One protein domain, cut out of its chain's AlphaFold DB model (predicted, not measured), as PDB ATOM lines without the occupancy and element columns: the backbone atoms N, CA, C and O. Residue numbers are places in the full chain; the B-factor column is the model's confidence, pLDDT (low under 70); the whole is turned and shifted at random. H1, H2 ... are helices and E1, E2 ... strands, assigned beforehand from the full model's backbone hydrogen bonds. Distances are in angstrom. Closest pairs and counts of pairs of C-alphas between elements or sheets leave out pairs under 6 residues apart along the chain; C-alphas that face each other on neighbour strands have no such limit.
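AT A GLANCE: This is residues 65 to 164 of the 166 residues of an uncharacterized protein of Cyanothece sp. SIO1E1 (UniProt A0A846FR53). One antiparallel sheet of five strands has the helix H3 over one face, running along the strands, while its other face is bare of helices. The longer helix H1 packs on H3 at a steep tilt of 48 degrees and, at Tyr 79, comes near Ile 93 at the start of the edge strand E1, while the short H2 lies out beyond the last residue of H1. The printed part has 100 residues, with three named helices and five named strands in the order H1, H2, E1, E2, E3, E4, E5, H3. The sheet's order is E1, E2, E5, E4, E3, and the class is mixed, helices and strands. The whole is compact, with a radius of gyration of the C-alphas of 13.2 A and spans of 40 by 29 by 26 A.

IN THESE COORDINATES: H1, residues 65 to 82, begins with C-alpha 65 at (157.776, 281.705, 231.132) and is 26.6 A long. H2 is residues 87 to 90, 5.6 A. E1, residues 93 to 97, measures 13.6 A, and E2, residues 103 to 108, measures 16.5 A. E3 is residues 122 to 124, 6.9 A. E4, residues 132 to 137, measures 15.9 A, and E5, residues 140 to 145, measures 16.2 A. H3, residues 150 to 162, is 18.3 A long and ends with C-alpha 162 at (166.237, 273.109, 213.779).

HOW THE PARTS SIT: The edge strands are E1 and E3. E1 and E2 form a hairpin, with N 94 and O 106 2.8 A apart. E2 and E5 are antiparallel at 171 degrees, with N 105 and O 143 2.8 A apart. E5 and E4 form a hairpin, with N 135 and O 142 2.9 A apart, as do E4 and E3, with N 122 and O 134 2.9 A apart. E3, E4 and E5 are a meander, each strand the antiparallel neighbour of the one before; E2 to E5 are a Greek key, the first strand beside the fourth. H3 on one face of the sheet makes two layers, helix over sheet, at a height over the sheet of 9.2 A. It lies over E5, at 25 degrees on the local plane; the C-alphas of Gly 143 and Ile 153, their closest, are 5.6 A apart. H1 touches H3 at a steep tilt of 48 degrees, the same way, closest at the C-alphas of Ala 68 and Ser 151, 5.2 A. H1 is only just not on the sheet, with 4 pairs of C-alphas within 10 A. H1 and H2 are close but not clearly touching, with the C-alphas of Gln 82 and Glu 88 7.6 A apart. Every O i to N i+4 pair is within hydrogen-bond range in H3, 12 of 14 are in H1, and H2 is too short for one.

THE WHOLE: The two C-alphas farthest apart, those of Gly 85 and Asp 126, are 42.2 A apart. The printed part has no cut. The link from E2 to E3, residues 109 to 121, is long. Mean pLDDT of the printed part is 89.4; residues 65 to 69 and 164 are under 70.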
ATOM      1  N   ALA A  65     158.786 282.757 230.914       45.69
ATOM      2  CA  ALA A  65     157.776 281.705 231.132       45.69
ATOM      3  C   ALA A  65     157.226 281.100 229.826       45.69
ATOM      4  O   ALA A  65     157.076 279.882 229.737       45.69
ATOM      5  N   ASP A  66     156.999 281.927 228.803       51.28
ATOM      6  CA  ASP A  66     156.501 281.464 227.500       51.28
ATOM      7  C   ASP A  66     157.609 280.865 226.615       51.28
ATOM      8  O   ASP A  66     157.321 280.044 225.744       51.28
ATOM      9  N   ASP A  67     158.873 281.236 226.853       56.94
ATOM     10  CA  ASP A  67     160.043 280.757 226.096       56.94
ATOM     11  C   ASP A  67     160.567 279.422 226.662       56.94
ATOM     12  O   ASP A  67     160.840 278.479 225.920       56.94
ATOM     13  N   ALA A  68     160.571 279.260 227.992       59.72
ATOM     14  CA  ALA A  68     161.034 278.033 228.641       59.72
ATOM     15  C   ALA A  68     160.122 276.826 228.405       59.72
ATOM     16  O   ALA A  68     160.612 275.710 228.203       59.72
ATOM     17  N   GLY A  69     158.801 277.037 228.382       64.62
ATOM     18  CA  GLY A  69     157.852 275.997 227.976       64.62
ATOM     19  C   GLY A  69     158.098 275.547 226.534       64.62
ATOM     20  O   GLY A  69     158.164 274.351 226.255       64.62
ATOM     21  N   GLN A  70     158.352 276.498 225.630       75.81
ATOM     22  CA  GLN A  70     158.674 276.197 224.235       75.81
ATOM     23  C   GLN A  70     160.015 275.479 224.077       75.81
ATOM     24  O   GLN A  70     160.115 274.563 223.259       75.81
ATOM     25  N   ALA A  71     161.035 275.854 224.848       87.25
ATOM     26  CA  ALA A  71     162.349 275.224 224.814       87.25
ATOM     27  C   ALA A  71     162.261 273.728 225.148       87.25
ATOM     28  O   ALA A  71     162.768 272.881 224.406       87.25
ATOM     29  N   VAL A  72     161.561 273.391 226.236       91.75
ATOM     30  CA  VAL A  72     161.365 271.999 226.661       91.75
ATOM     31  C   VAL A  72     160.518 271.228 225.647       91.75
ATOM     32  O   VAL A  72     160.901 270.122 225.265       91.75
ATOM     33  N   ASP A  73     159.431 271.811 225.141       85.19
ATOM     34  CA  ASP A  73     158.594 271.176 224.115       85.19
ATOM     35  C   ASP A  73     159.383 270.875 222.830       85.19
ATOM     36  O   ASP A  73     159.226 269.817 222.211       85.19
ATOM     37  N   GLN A  74     160.257 271.789 222.408       86.56
ATOM     38  CA  GLN A  74     161.120 271.590 221.242       86.56
ATOM     39  C   GLN A  74     162.164 270.498 221.489       86.56
ATOM     40  O   GLN A  74     162.416 269.687 220.594       86.56
ATOM     41  N   LEU A  75     162.722 270.425 222.701       94.50
ATOM     42  CA  LEU A  75     163.658 269.373 223.088       94.50
ATOM     43  C   LEU A  75     162.984 267.997 223.081       94.50
ATOM     44  O   LEU A  75     163.546 267.052 222.532       94.50
ATOM     45  N   GLN A  76     161.761 267.889 223.612       91.38
ATOM     46  CA  GLN A  76     160.970 266.654 223.584       91.38
ATOM     47  C   GLN A  76     160.683 266.195 222.152       91.38
ATOM     48  O   GLN A  76     160.838 265.016 221.830       91.38
ATOM     49  N   ARG A  77     160.311 267.122 221.259       83.56
ATOM     50  CA  ARG A  77     160.096 266.816 219.834       83.56
ATOM     51  C   ARG A  77     161.379 266.375 219.144       83.56
ATOM     52  O   ARG A  77     161.338 265.473 218.310       83.56
ATOM     53  N   TRP A  78     162.505 267.014 219.459       92.75
ATOM     54  CA  TRP A  78     163.799 266.609 218.921       92.75
ATOM     55  C   TRP A  78     164.168 265.203 219.403       92.75
ATOM     56  O   TRP A  78     164.410 264.342 218.561       92.75
ATOM     57  N   TYR A  79     164.094 264.942 220.711       93.12
ATOM     58  CA  TYR A  79     164.334 263.626 221.309       93.12
ATOM     59  C   TYR A  79     163.474 262.542 220.656       93.12
ATOM     60  O   TYR A  79     164.003 261.573 220.123       93.12
ATOM     61  N   SER A  80     162.157 262.759 220.578       90.12
ATOM     62  CA  SER A  80     161.228 261.811 219.952       90.12
ATOM     63  C   SER A  80     161.551 261.532 218.484       90.12
ATOM     64  O   SER A  80     161.206 260.464 217.993       90.12
ATOM     65  N   SER A  81     162.172 262.480 217.774       88.44
ATOM     66  CA  SER A  81     162.591 262.281 216.383       88.44
ATOM     67  C   SER A  81     163.909 261.520 216.229       88.44
ATOM     68  O   SER A  81     164.239 261.155 215.106       88.44
ATOM     69  N   GLN A  82     164.662 261.321 217.318       92.62
ATOM     70  CA  GLN A  82     165.857 260.474 217.334       92.62
ATOM     71  C   GLN A  82     165.555 259.044 217.800       92.62
ATOM     72  O   GLN A  82     166.345 258.157 217.519       92.62
ATOM     73  N   CYS A  83     164.431 258.808 218.489       89.31
ATOM     74  CA  CYS A  83     164.024 257.462 218.896       89.31
ATOM     75  C   CYS A  83     163.750 256.584 217.668       89.31
ATOM     76  O   CYS A  83     162.777 256.807 216.940       89.31
ATOM     77  N   ASP A  84     164.597 255.584 217.463       86.62
ATOM     78  CA  ASP A  84     164.568 254.676 216.317       86.62
ATOM     79  C   ASP A  84     164.592 253.191 216.716       86.62
ATOM     80  O   ASP A  84     164.542 252.324 215.841       86.62
ATOM     81  N   GLY A  85     164.589 252.887 218.017       86.00
ATOM     82  CA  GLY A  85     164.674 251.531 218.559       86.00
ATOM     83  C   GLY A  85     166.042 251.194 219.149       86.00
ATOM     84  O   GLY A  85     166.131 250.255 219.936       86.00
ATOM     85  N   ASP A  86     167.092 251.947 218.808       85.12
ATOM     86  CA  ASP A  86     168.457 251.732 219.299       85.12
ATOM     87  C   ASP A  86     168.980 252.960 220.056       85.12
ATOM     88  O   ASP A  86     169.569 252.826 221.138       85.12
ATOM     89  N   TRP A  87     168.740 254.160 219.520       92.19
ATOM     90  CA  TRP A  87     169.277 255.404 220.061       92.19
ATOM     91  C   TRP A  87     168.816 255.647 221.502       92.19
ATOM     92  O   TRP A  87     169.638 255.906 222.376       92.19
ATOM     93  N   GLU A  88     167.527 255.468 221.800       91.50
ATOM     94  CA  GLU A  88     166.966 255.692 223.138       91.50
ATOM     95  C   GLU A  88     167.457 254.706 224.210       91.50
ATOM     96  O   GLU A  88     167.282 254.954 225.405       91.50
ATOM     97  N   HIS A  89     168.056 253.585 223.800       85.06
ATOM     98  CA  HIS A  89     168.563 252.559 224.707       85.06
ATOM     99  C   HIS A  89     170.023 252.784 225.115       85.06
ATOM    100  O   HIS A  89     170.441 252.288 226.164       85.06
ATOM    101  N   GLN A  90     170.804 253.487 224.290       85.12
ATOM    102  CA  GLN A  90     172.262 253.602 224.440       85.12
ATOM    103  C   GLN A  90     172.756 255.048 224.530       85.12
ATOM    104  O   GLN A  90     173.843 255.294 225.057       85.12
ATOM    105  N   LEU A  91     171.973 255.990 224.015       93.12
ATOM    106  CA  LEU A  91     172.284 257.406 223.888       93.12
ATOM    107  C   LEU A  91     171.136 258.222 224.486       93.12
ATOM    108  O   LEU A  91     170.074 257.695 224.828       93.12
ATOM    109  N   GLY A  92     171.340 259.525 224.661       94.56
ATOM    110  CA  GLY A  92     170.251 260.335 225.177       94.56
ATOM    111  C   GLY A  92     170.575 261.785 225.450       94.56
ATOM    112  O   GLY A  92     171.521 262.384 224.937       94.56
ATOM    113  N   ILE A  93     169.718 262.347 226.295       97.44
ATOM    114  CA  ILE A  93     169.859 263.681 226.853       97.44
ATOM    115  C   ILE A  93     170.047 263.519 228.357       97.44
ATOM    116  O   ILE A  93     169.247 262.860 229.023       97.44
ATOM    117  N   LYS A  94     171.083 264.152 228.899       97.50
ATOM    118  CA  LYS A  94     171.353 264.211 230.333       97.50
ATOM    119  C   LYS A  94     171.302 265.661 230.796       97.50
ATOM    120  O   LYS A  94     172.002 266.506 230.246       97.50
ATOM    121  N   ILE A  95     170.481 265.928 231.808       97.62
ATOM    122  CA  ILE A  95     170.415 267.219 232.498       97.62
ATOM    123  C   ILE A  95     170.813 266.973 233.948       97.62
ATOM    124  O   ILE A  95     170.194 266.166 234.639       97.62
ATOM    125  N   GLU A  96     171.863 267.643 234.399       97.31
ATOM    126  CA  GLU A  96     172.420 267.482 235.739       97.31
ATOM    127  C   GLU A  96     172.844 268.833 236.318       97.31
ATOM    128  O   GLU A  96     173.028 269.811 235.593       97.31
ATOM    129  N   THR A  97     172.965 268.907 237.640       96.44
ATOM    130  CA  THR A  97     173.518 270.082 238.319       96.44
ATOM    131  C   THR A  97     175.040 270.020 238.336       96.44
ATOM    132  O   THR A  97     175.618 268.934 238.342       96.44
ATOM    133  N   LEU A  98     175.689 271.179 238.393       92.56
ATOM    134  CA  LEU A  98     177.137 271.288 238.585       92.56
ATOM    135  C   LEU A  98     177.509 271.398 240.077       92.56
ATOM    136  O   LEU A  98     176.662 271.695 240.920       92.56
ATOM    137  N   ASP A  99     178.790 271.179 240.395       80.50
ATOM    138  CA  ASP A  99     179.334 271.322 241.760       80.50
ATOM    139  C   ASP A  99     179.295 272.783 242.256       80.50
ATOM    140  O   ASP A  99     179.261 273.054 243.457       80.50
ATOM    141  N   ASN A 100     179.268 273.741 241.325       73.94
ATOM    142  CA  ASN A 100     178.884 275.133 241.543       73.94
ATOM    143  C   ASN A 100     177.431 275.340 241.065       73.94
ATOM    144  O   ASN A 100     177.022 274.677 240.117       73.94
ATOM    145  N   PRO A 101     176.619 276.231 241.677       87.81
ATOM    146  CA  PRO A 101     175.221 276.388 241.276       87.81
ATOM    147  C   PRO A 101     175.086 276.606 239.765       87.81
ATOM    148  O   PRO A 101     175.595 277.590 239.229       87.81
ATOM    149  N   GLY A 102     174.412 275.679 239.089       93.81
ATOM    150  CA  GLY A 102     174.355 275.669 237.636       93.81
ATOM    151  C   GLY A 102     173.841 274.359 237.064       93.81
ATOM    152  O   GLY A 102     173.604 273.388 237.787       93.81
ATOM    153  N   TRP A 103     173.683 274.363 235.748       96.75
ATOM    154  CA  TRP A 103     173.164 273.257 234.958       96.75
ATOM    155  C   TRP A 103     174.205 272.784 233.954       96.75
ATOM    156  O   TRP A 103     174.957 273.585 233.399       96.75
ATOM    157  N   MET A 104     174.198 271.485 233.689       97.50
ATOM    158  CA  MET A 104     174.859 270.842 232.566       97.50
ATOM    159  C   MET A 104     173.804 270.089 231.760       97.50
ATOM    160  O   MET A 104     173.076 269.257 232.298       97.50
ATOM    161  N   VAL A 105     173.745 270.373 230.466       98.31
ATOM    162  CA  VAL A 105     172.933 269.665 229.479       98.31
ATOM    163  C   VAL A 105     173.884 268.997 228.500       98.31
ATOM    164  O   VAL A 105     174.636 269.668 227.792       98.31
ATOM    165  N   THR A 106     173.848 267.672 228.460       98.44
ATOM    166  CA  THR A 106     174.582 266.864 227.486       98.44
ATOM    167  C   THR A 106     173.587 266.194 226.553       98.44
ATOM    168  O   THR A 106     172.632 265.580 227.021       98.44
ATOM    169  N   VAL A 107     173.810 266.305 225.247       98.12
ATOM    170  CA  VAL A 107     173.017 265.609 224.227       98.12
ATOM    171  C   VAL A 107     173.955 264.794 223.357       98.12
ATOM    172  O   VAL A 107     174.850 265.357 222.720       98.12
ATOM    173  N   ASP A 108     173.758 263.480 223.324       97.88
ATOM    174  CA  ASP A 108     174.483 262.611 222.408       97.88
ATOM    175  C   ASP A 108     174.075 262.901 220.963       97.88
ATOM    176  O   ASP A 108     172.901 263.031 220.635       97.88
ATOM    177  N   LEU A 109     175.059 263.031 220.079       96.62
ATOM    178  CA  LEU A 109     174.822 263.294 218.659       96.62
ATOM    179  C   LEU A 109     175.150 262.077 217.794       96.62
ATOM    180  O   LEU A 109     174.927 262.139 216.585       96.62
ATOM    181  N   ASN A 110     175.691 261.002 218.380       95.50
ATOM    182  CA  ASN A 110     175.935 259.754 217.659       95.50
ATOM    183  C   ASN A 110     174.639 259.248 217.029       95.50
ATOM    184  O   ASN A 110     173.580 259.346 217.641       95.50
ATOM    185  N   ASP A 111     174.745 258.786 215.788       92.06
ATOM    186  CA  ASP A 111     173.649 258.245 214.983       92.06
ATOM    187  C   ASP A 111     172.465 259.213 214.774       92.06
ATOM    188  O   ASP A 111     171.409 258.836 214.281       92.06
ATOM    189  N   THR A 112     172.676 260.510 215.033       91.69
ATOM    190  CA  THR A 112     171.731 261.584 214.697       91.69
ATOM    191  C   THR A 112     172.180 262.341 213.440       91.69
ATOM    192  O   THR A 112     173.380 262.396 213.134       91.69
ATOM    193  N   PRO A 113     171.280 263.075 212.756       89.94
ATOM    194  CA  PRO A 113     171.660 264.003 211.684       89.94
ATOM    195  C   PRO A 113     172.664 265.089 212.113       89.94
ATOM    196  O   PRO A 113     173.285 265.736 211.270       89.94
ATOM    197  N   LEU A 114     172.830 265.308 213.422       92.75
ATOM    198  CA  LEU A 114     173.727 266.310 213.989       92.75
ATOM    199  C   LEU A 114     175.133 265.774 214.285       92.75
ATOM    200  O   LEU A 114     176.008 266.573 214.613       92.75
ATOM    201  N   GLN A 115     175.398 264.472 214.107       93.75
ATOM    202  CA  GLN A 115     176.684 263.836 214.437       93.75
ATOM    203  C   GLN A 115     177.906 264.561 213.854       93.75
ATOM    204  O   GLN A 115     178.990 264.557 214.437       93.75
ATOM    205  N   SER A 116     177.759 265.139 212.661       91.31
ATOM    206  CA  SER A 116     178.819 265.863 211.944       91.31
ATOM    207  C   SER A 116     178.426 267.299 211.607       91.31
ATOM    208  O   SER A 116     179.073 267.949 210.785       91.31
ATOM    209  N   ALA A 117     177.358 267.806 212.223       91.31
ATOM    210  CA  ALA A 117     176.938 269.178 212.018       91.31
ATOM    211  C   ALA A 117     177.944 270.129 212.696       91.31
ATOM    212  O   ALA A 117     178.244 269.960 213.878       91.31
ATOM    213  N   PRO A 118     178.469 271.151 211.993       93.00
ATOM    214  CA  PRO A 118     179.274 272.174 212.637       93.00
ATOM    215  C   PRO A 118     178.429 272.972 213.633       93.00
ATOM    216  O   PRO A 118     177.286 273.343 213.338       93.00
ATOM    217  N   PHE A 119     179.032 273.262 214.782       94.88
ATOM    218  CA  PHE A 119     178.498 274.116 215.833       94.88
ATOM    219  C   PHE A 119     179.541 275.177 216.187       94.88
ATOM    220  O   PHE A 119     180.706 274.852 216.421       94.88
ATOM    221  N   THR A 120     179.131 276.441 216.223       94.94
ATOM    222  CA  THR A 120     179.986 277.538 216.687       94.94
ATOM    223  C   THR A 120     179.874 277.625 218.201       94.94
ATOM    224  O   THR A 120     178.780 277.843 218.712       94.94
ATOM    225  N   ALA A 121     180.991 277.440 218.908       95.94
ATOM    226  CA  ALA A 121     181.015 277.515 220.365       95.94
ATOM    227  C   ALA A 121     180.530 278.884 220.868       95.94
ATOM    228  O   ALA A 121     180.819 279.916 220.260       95.94
ATOM    229  N   ILE A 122     179.798 278.869 221.980       94.75
ATOM    230  CA  ILE A 122     179.261 280.054 222.651       94.75
ATOM    231  C   ILE A 122     179.853 280.087 224.051       94.75
ATOM    232  O   ILE A 122     179.807 279.083 224.758       94.75
ATOM    233  N   GLU A 123     180.374 281.238 224.455       93.62
ATOM    234  CA  GLU A 123     180.898 281.464 225.795       93.62
ATOM    235  C   GLU A 123     180.555 282.889 226.227       93.62
ATOM    236  O   GLU A 123     180.852 283.852 225.521       93.62
ATOM    237  N   ASN A 124     179.886 283.012 227.368       88.81
ATOM    238  CA  ASN A 124     179.651 284.272 228.055       88.81
ATOM    239  C   ASN A 124     179.851 284.029 229.551       88.81
ATOM    240  O   ASN A 124     179.127 283.247 230.165       88.81
ATOM    241  N   THR A 125     180.849 284.695 230.121       82.12
ATOM    242  CA  THR A 125     181.259 284.550 231.522       82.12
ATOM    243  C   THR A 125     181.106 285.849 232.308       82.12
ATOM    244  O   THR A 125     181.622 285.952 233.417       82.12
ATOM    245  N   ASP A 126     180.421 286.847 231.749       74.25
ATOM    246  CA  ASP A 126     180.420 288.213 232.282       74.25
ATOM    247  C   ASP A 126     179.579 288.364 233.562       74.25
ATOM    248  O   ASP A 126     179.682 289.371 234.265       74.25
ATOM    249  N   VAL A 127     178.761 287.360 233.900       75.06
ATOM    250  CA  VAL A 127     177.836 287.390 235.040       75.06
ATOM    251  C   VAL A 127     177.887 286.068 235.812       75.06
ATOM    252  O   VAL A 127     177.528 285.016 235.289       75.06
ATOM    253  N   GLU A 128     178.253 286.110 237.098       70.75
ATOM    254  CA  GLU A 128     178.476 284.911 237.935       70.75
ATOM    255  C   GLU A 128     177.285 283.936 238.023       70.75
ATOM    256  O   GLU A 128     177.479 282.753 238.296       70.75
ATOM    257  N   ARG A 129     176.049 284.401 237.809       75.06
ATOM    258  CA  ARG A 129     174.829 283.568 237.860       75.06
ATOM    259  C   ARG A 129     174.118 283.399 236.518       75.06
ATOM    260  O   ARG A 129     173.185 282.604 236.440       75.06
ATOM    261  N   GLU A 130     174.577 284.096 235.485       84.31
ATOM    262  CA  GLU A 130     173.985 284.081 234.137       84.31
ATOM    263  C   GLU A 130     175.023 283.728 233.060       84.31
ATOM    264  O   GLU A 130     174.828 283.971 231.872       84.31
ATOM    265  N   TRP A 131     176.143 283.128 233.470       92.06
ATOM    266  CA  TRP A 131     177.150 282.622 232.549       92.06
ATOM    267  C   TRP A 131     176.620 281.422 231.762       92.06
ATOM    268  O   TRP A 131     175.806 280.637 232.258       92.06
ATOM    269  N   ILE A 132     177.119 281.255 230.542       94.94
ATOM    270  CA  ILE A 132     176.778 280.138 229.666       94.94
ATOM    271  C   ILE A 132     177.982 279.733 228.814       94.94
ATOM    272  O   ILE A 132     178.746 280.569 228.336       94.94
ATOM    273  N   SER A 133     178.143 278.433 228.605       96.00
ATOM    274  CA  SER A 133     179.146 277.835 227.731       96.00
ATOM    275  C   SER A 133     178.501 276.688 226.967       96.00
ATOM    276  O   SER A 133     178.059 275.719 227.574       96.00
ATOM    277  N   CYS A 134     178.420 276.788 225.644       97.88
ATOM    278  CA  CYS A 134     177.913 275.723 224.783       97.88
ATOM    279  C   CYS A 134     178.975 275.337 223.760       97.88
ATOM    280  O   CYS A 134     179.561 276.200 223.102       97.88
ATOM    281  N   ARG A 135     179.204 274.037 223.585       98.00
ATOM    282  CA  ARG A 135     180.144 273.498 222.597       98.00
ATOM    283  C   ARG A 135     179.723 272.112 222.133       98.00
ATOM    284  O   ARG A 135     178.942 271.439 222.797       98.00
ATOM    285  N   VAL A 136     180.280 271.678 221.005       97.88
ATOM    286  CA  VAL A 136     180.207 270.281 220.570       97.88
ATOM    287  C   VAL A 136     181.597 269.674 220.676       97.88
ATOM    288  O   VAL A 136     182.536 270.146 220.039       97.88
ATOM    289  N   GLU A 137     181.731 268.624 221.477       95.12
ATOM    290  CA  GLU A 137     182.970 267.864 221.642       95.12
ATOM    291  C   GLU A 137     182.647 266.376 221.739       95.12
ATOM    292  O   GLU A 137     181.618 265.999 222.288       95.12
ATOM    293  N   GLN A 138     183.495 265.520 221.162       93.44
ATOM    294  CA  GLN A 138     183.315 264.060 221.208       93.44
ATOM    295  C   GLN A 138     181.915 263.584 220.763       93.44
ATOM    296  O   GLN A 138     181.382 262.621 221.301       93.44
ATOM    297  N   ARG A 139     181.328 264.254 219.756       95.19
ATOM    298  CA  ARG A 139     179.963 263.995 219.253       95.19
ATOM    299  C   ARG A 139     178.875 264.149 220.321       95.19
ATOM    300  O   ARG A 139     177.843 263.493 220.254       95.19
ATOM    301  N   GLN A 140     179.094 265.044 221.273       97.56
ATOM    302  CA  GLN A 140     178.094 265.473 222.236       97.56
ATOM    303  C   GLN A 140     177.958 266.985 222.161       97.56
ATOM    304  O   GLN A 140     178.961 267.701 222.147       97.56
ATOM    305  N   PHE A 141     176.725 267.478 222.144       98.31
ATOM    306  CA  PHE A 141     176.477 268.855 222.539       98.31
ATOM    307  C   PHE A 141     176.589 268.939 224.060       98.31
ATOM    308  O   PHE A 141     176.011 268.118 224.770       98.31
ATOM    309  N   ARG A 142     177.335 269.925 224.553       98.44
ATOM    310  CA  ARG A 142     177.540 270.193 225.975       98.44
ATOM    311  C   ARG A 142     177.280 271.659 226.249       98.44
ATOM    312  O   ARG A 142     178.038 272.518 225.795       98.44
ATOM    313  N   GLY A 143     176.209 271.921 226.984       97.69
ATOM    314  CA  GLY A 143     175.824 273.242 227.448       97.69
ATOM    315  C   GLY A 143     175.902 273.319 228.965       97.69
ATOM    316  O   GLY A 143     175.238 272.557 229.656       97.69
ATOM    317  N   ALA A 144     176.701 274.239 229.480       96.62
ATOM    318  CA  ALA A 144     176.838 274.526 230.896       96.62
ATOM    319  C   ALA A 144     176.424 275.972 231.167       96.62
ATOM    320  O   ALA A 144     176.664 276.843 230.331       96.62
ATOM    321  N   GLY A 145     175.831 276.248 232.321       95.19
ATOM    322  CA  GLY A 145     175.486 277.618 232.680       95.19
ATOM    323  C   GLY A 145     175.027 277.782 234.116       95.19
ATOM    324  O   GLY A 145     174.830 276.804 234.836       95.19
ATOM    325  N   GLY A 146     174.844 279.037 234.523       93.62
ATOM    326  CA  GLY A 146     174.357 279.393 235.854       93.62
ATOM    327  C   GLY A 146     172.951 278.846 236.171       93.62
ATOM    328  O   GLY A 146     172.266 278.298 235.303       93.62
ATOM    329  N   PRO A 147     172.472 278.994 237.420       92.88
ATOM    330  CA  PRO A 147     171.254 278.337 237.914       92.88
ATOM    331  C   PRO A 147     169.964 278.737 237.178       92.88
ATOM    332  O   PRO A 147     168.972 278.015 237.260       92.88
ATOM    333  N   HIS A 148     169.972 279.849 236.437       90.50
ATOM    334  CA  HIS A 148     168.833 280.338 235.653       90.50
ATOM    335  C   HIS A 148     168.990 280.124 234.138       90.50
ATOM    336  O   HIS A 148     168.150 280.574 233.367       90.50
ATOM    337  N   MET A 149     170.032 279.403 233.706       92.31
ATOM    338  CA  MET A 149     170.403 279.290 232.290       92.31
ATOM    339  C   MET A 149     169.909 278.013 231.602       92.31
ATOM    340  O   MET A 149     170.176 277.831 230.418       92.31
ATOM    341  N   LEU A 150     169.175 277.131 232.295       94.75
ATOM    342  CA  LEU A 150     168.717 275.858 231.718       94.75
ATOM    343  C   LEU A 150     167.908 276.053 230.426       94.75
ATOM    344  O   LEU A 150     168.196 275.397 229.429       94.75
ATOM    345  N   SER A 151     166.940 276.977 230.430       93.75
ATOM    346  CA  SER A 151     166.130 277.284 229.239       93.75
ATOM    347  C   SER A 151     167.000 277.748 228.076       93.75
ATOM    348  O   SER A 151     166.966 277.152 227.005       93.75
ATOM    349  N   ALA A 152     167.876 278.726 228.326       92.38
ATOM    350  CA  ALA A 152     168.768 279.285 227.316       92.38
ATOM    351  C   ALA A 152     169.699 278.222 226.703       92.38
ATOM    352  O   ALA A 152     169.924 278.209 225.493       92.38
ATOM    353  N   ILE A 153     170.220 277.297 227.519       96.75
ATOM    354  CA  ILE A 153     171.036 276.176 227.034       96.75
ATOM    355  C   ILE A 153     170.222 275.285 226.084       96.75
ATOM    356  O   ILE A 153     170.706 274.921 225.008       96.75
ATOM    357  N   ILE A 154     168.989 274.941 226.464       97.00
ATOM    358  CA  ILE A 154     168.097 274.110 225.647       97.00
ATOM    359  C   ILE A 154     167.738 274.832 224.343       97.00
ATOM    360  O   ILE A 154     167.836 274.230 223.276       97.00
ATOM    361  N   GLU A 155     167.392 276.118 224.404       94.00
ATOM    362  CA  GLU A 155     167.070 276.959 223.246       94.00
ATOM    363  C   GLU A 155     168.211 277.013 222.229       94.00
ATOM    364  O   GLU A 155     167.981 276.865 221.026       94.00
ATOM    365  N   ILE A 156     169.452 277.184 222.697       94.81
ATOM    366  CA  ILE A 156     170.646 277.161 221.842       94.81
ATOM    367  C   ILE A 156     170.728 275.838 221.083       94.81
ATOM    368  O   ILE A 156     170.929 275.837 219.862       94.81
ATOM    369  N   PHE A 157     170.545 274.720 221.786       96.75
ATOM    370  CA  PHE A 157     170.585 273.400 221.175       96.75
ATOM    371  C   PHE A 157     169.471 273.214 220.138       96.75
ATOM    372  O   PHE A 157     169.760 272.893 218.984       96.75
ATOM    373  N   VAL A 158     168.205 273.448 220.504       94.19
ATOM    374  CA  VAL A 158     167.063 273.187 219.607       94.19
ATOM    375  C   VAL A 158     167.041 274.133 218.408       94.19
ATOM    376  O   VAL A 158     166.690 273.712 217.305       94.19
ATOM    377  N   ARG A 159     167.498 275.383 218.569       91.19
ATOM    378  CA  ARG A 159     167.666 276.327 217.456       91.19
ATOM    379  C   ARG A 159     168.718 275.834 216.473       91.19
ATOM    380  O   ARG A 159     168.478 275.838 215.267       91.19
ATOM    381  N   TRP A 160     169.866 275.381 216.973       93.44
ATOM    382  CA  TRP A 160     170.913 274.806 216.130       93.44
ATOM    383  C   TRP A 160     170.444 273.528 215.424       93.44
ATOM    384  O   TRP A 160     170.647 273.384 214.216       93.44
ATOM    385  N   ALA A 161     169.756 272.641 216.144       91.50
ATOM    386  CA  ALA A 161     169.188 271.413 215.601       91.50
ATOM    387  C   ALA A 161     168.128 271.681 214.515       91.50
ATOM    388  O   ALA A 161     168.068 270.977 213.506       91.50
ATOM    389  N   GLY A 162     167.301 272.714 214.702       82.94
ATOM    390  CA  GLY A 162     166.237 273.109 213.779       82.94
ATOM    391  C   GLY A 162     166.721 273.862 212.537       82.94
ATOM    392  O   GLY A 162     166.135 273.700 211.470       82.94
ATOM    393  N   ALA A 163     167.820 274.618 212.633       74.25
ATOM    394  CA  ALA A 163     168.372 275.424 211.536       74.25
ATOM    395  C   ALA A 163     168.858 274.606 210.320       74.25
ATOM    396  O   ALA A 163     169.218 275.181 209.296       74.25
ATOM    397  N   ARG A 164     168.880 273.271 210.422       59.47
ATOM    398  CA  ARG A 164     169.318 272.352 209.359       59.47
ATOM    399  C   ARG A 164     168.189 271.500 208.778       59.47
ATOM    400  O   ARG A 164     168.458 270.584 208.008       59.47
TER     401      ARG A 164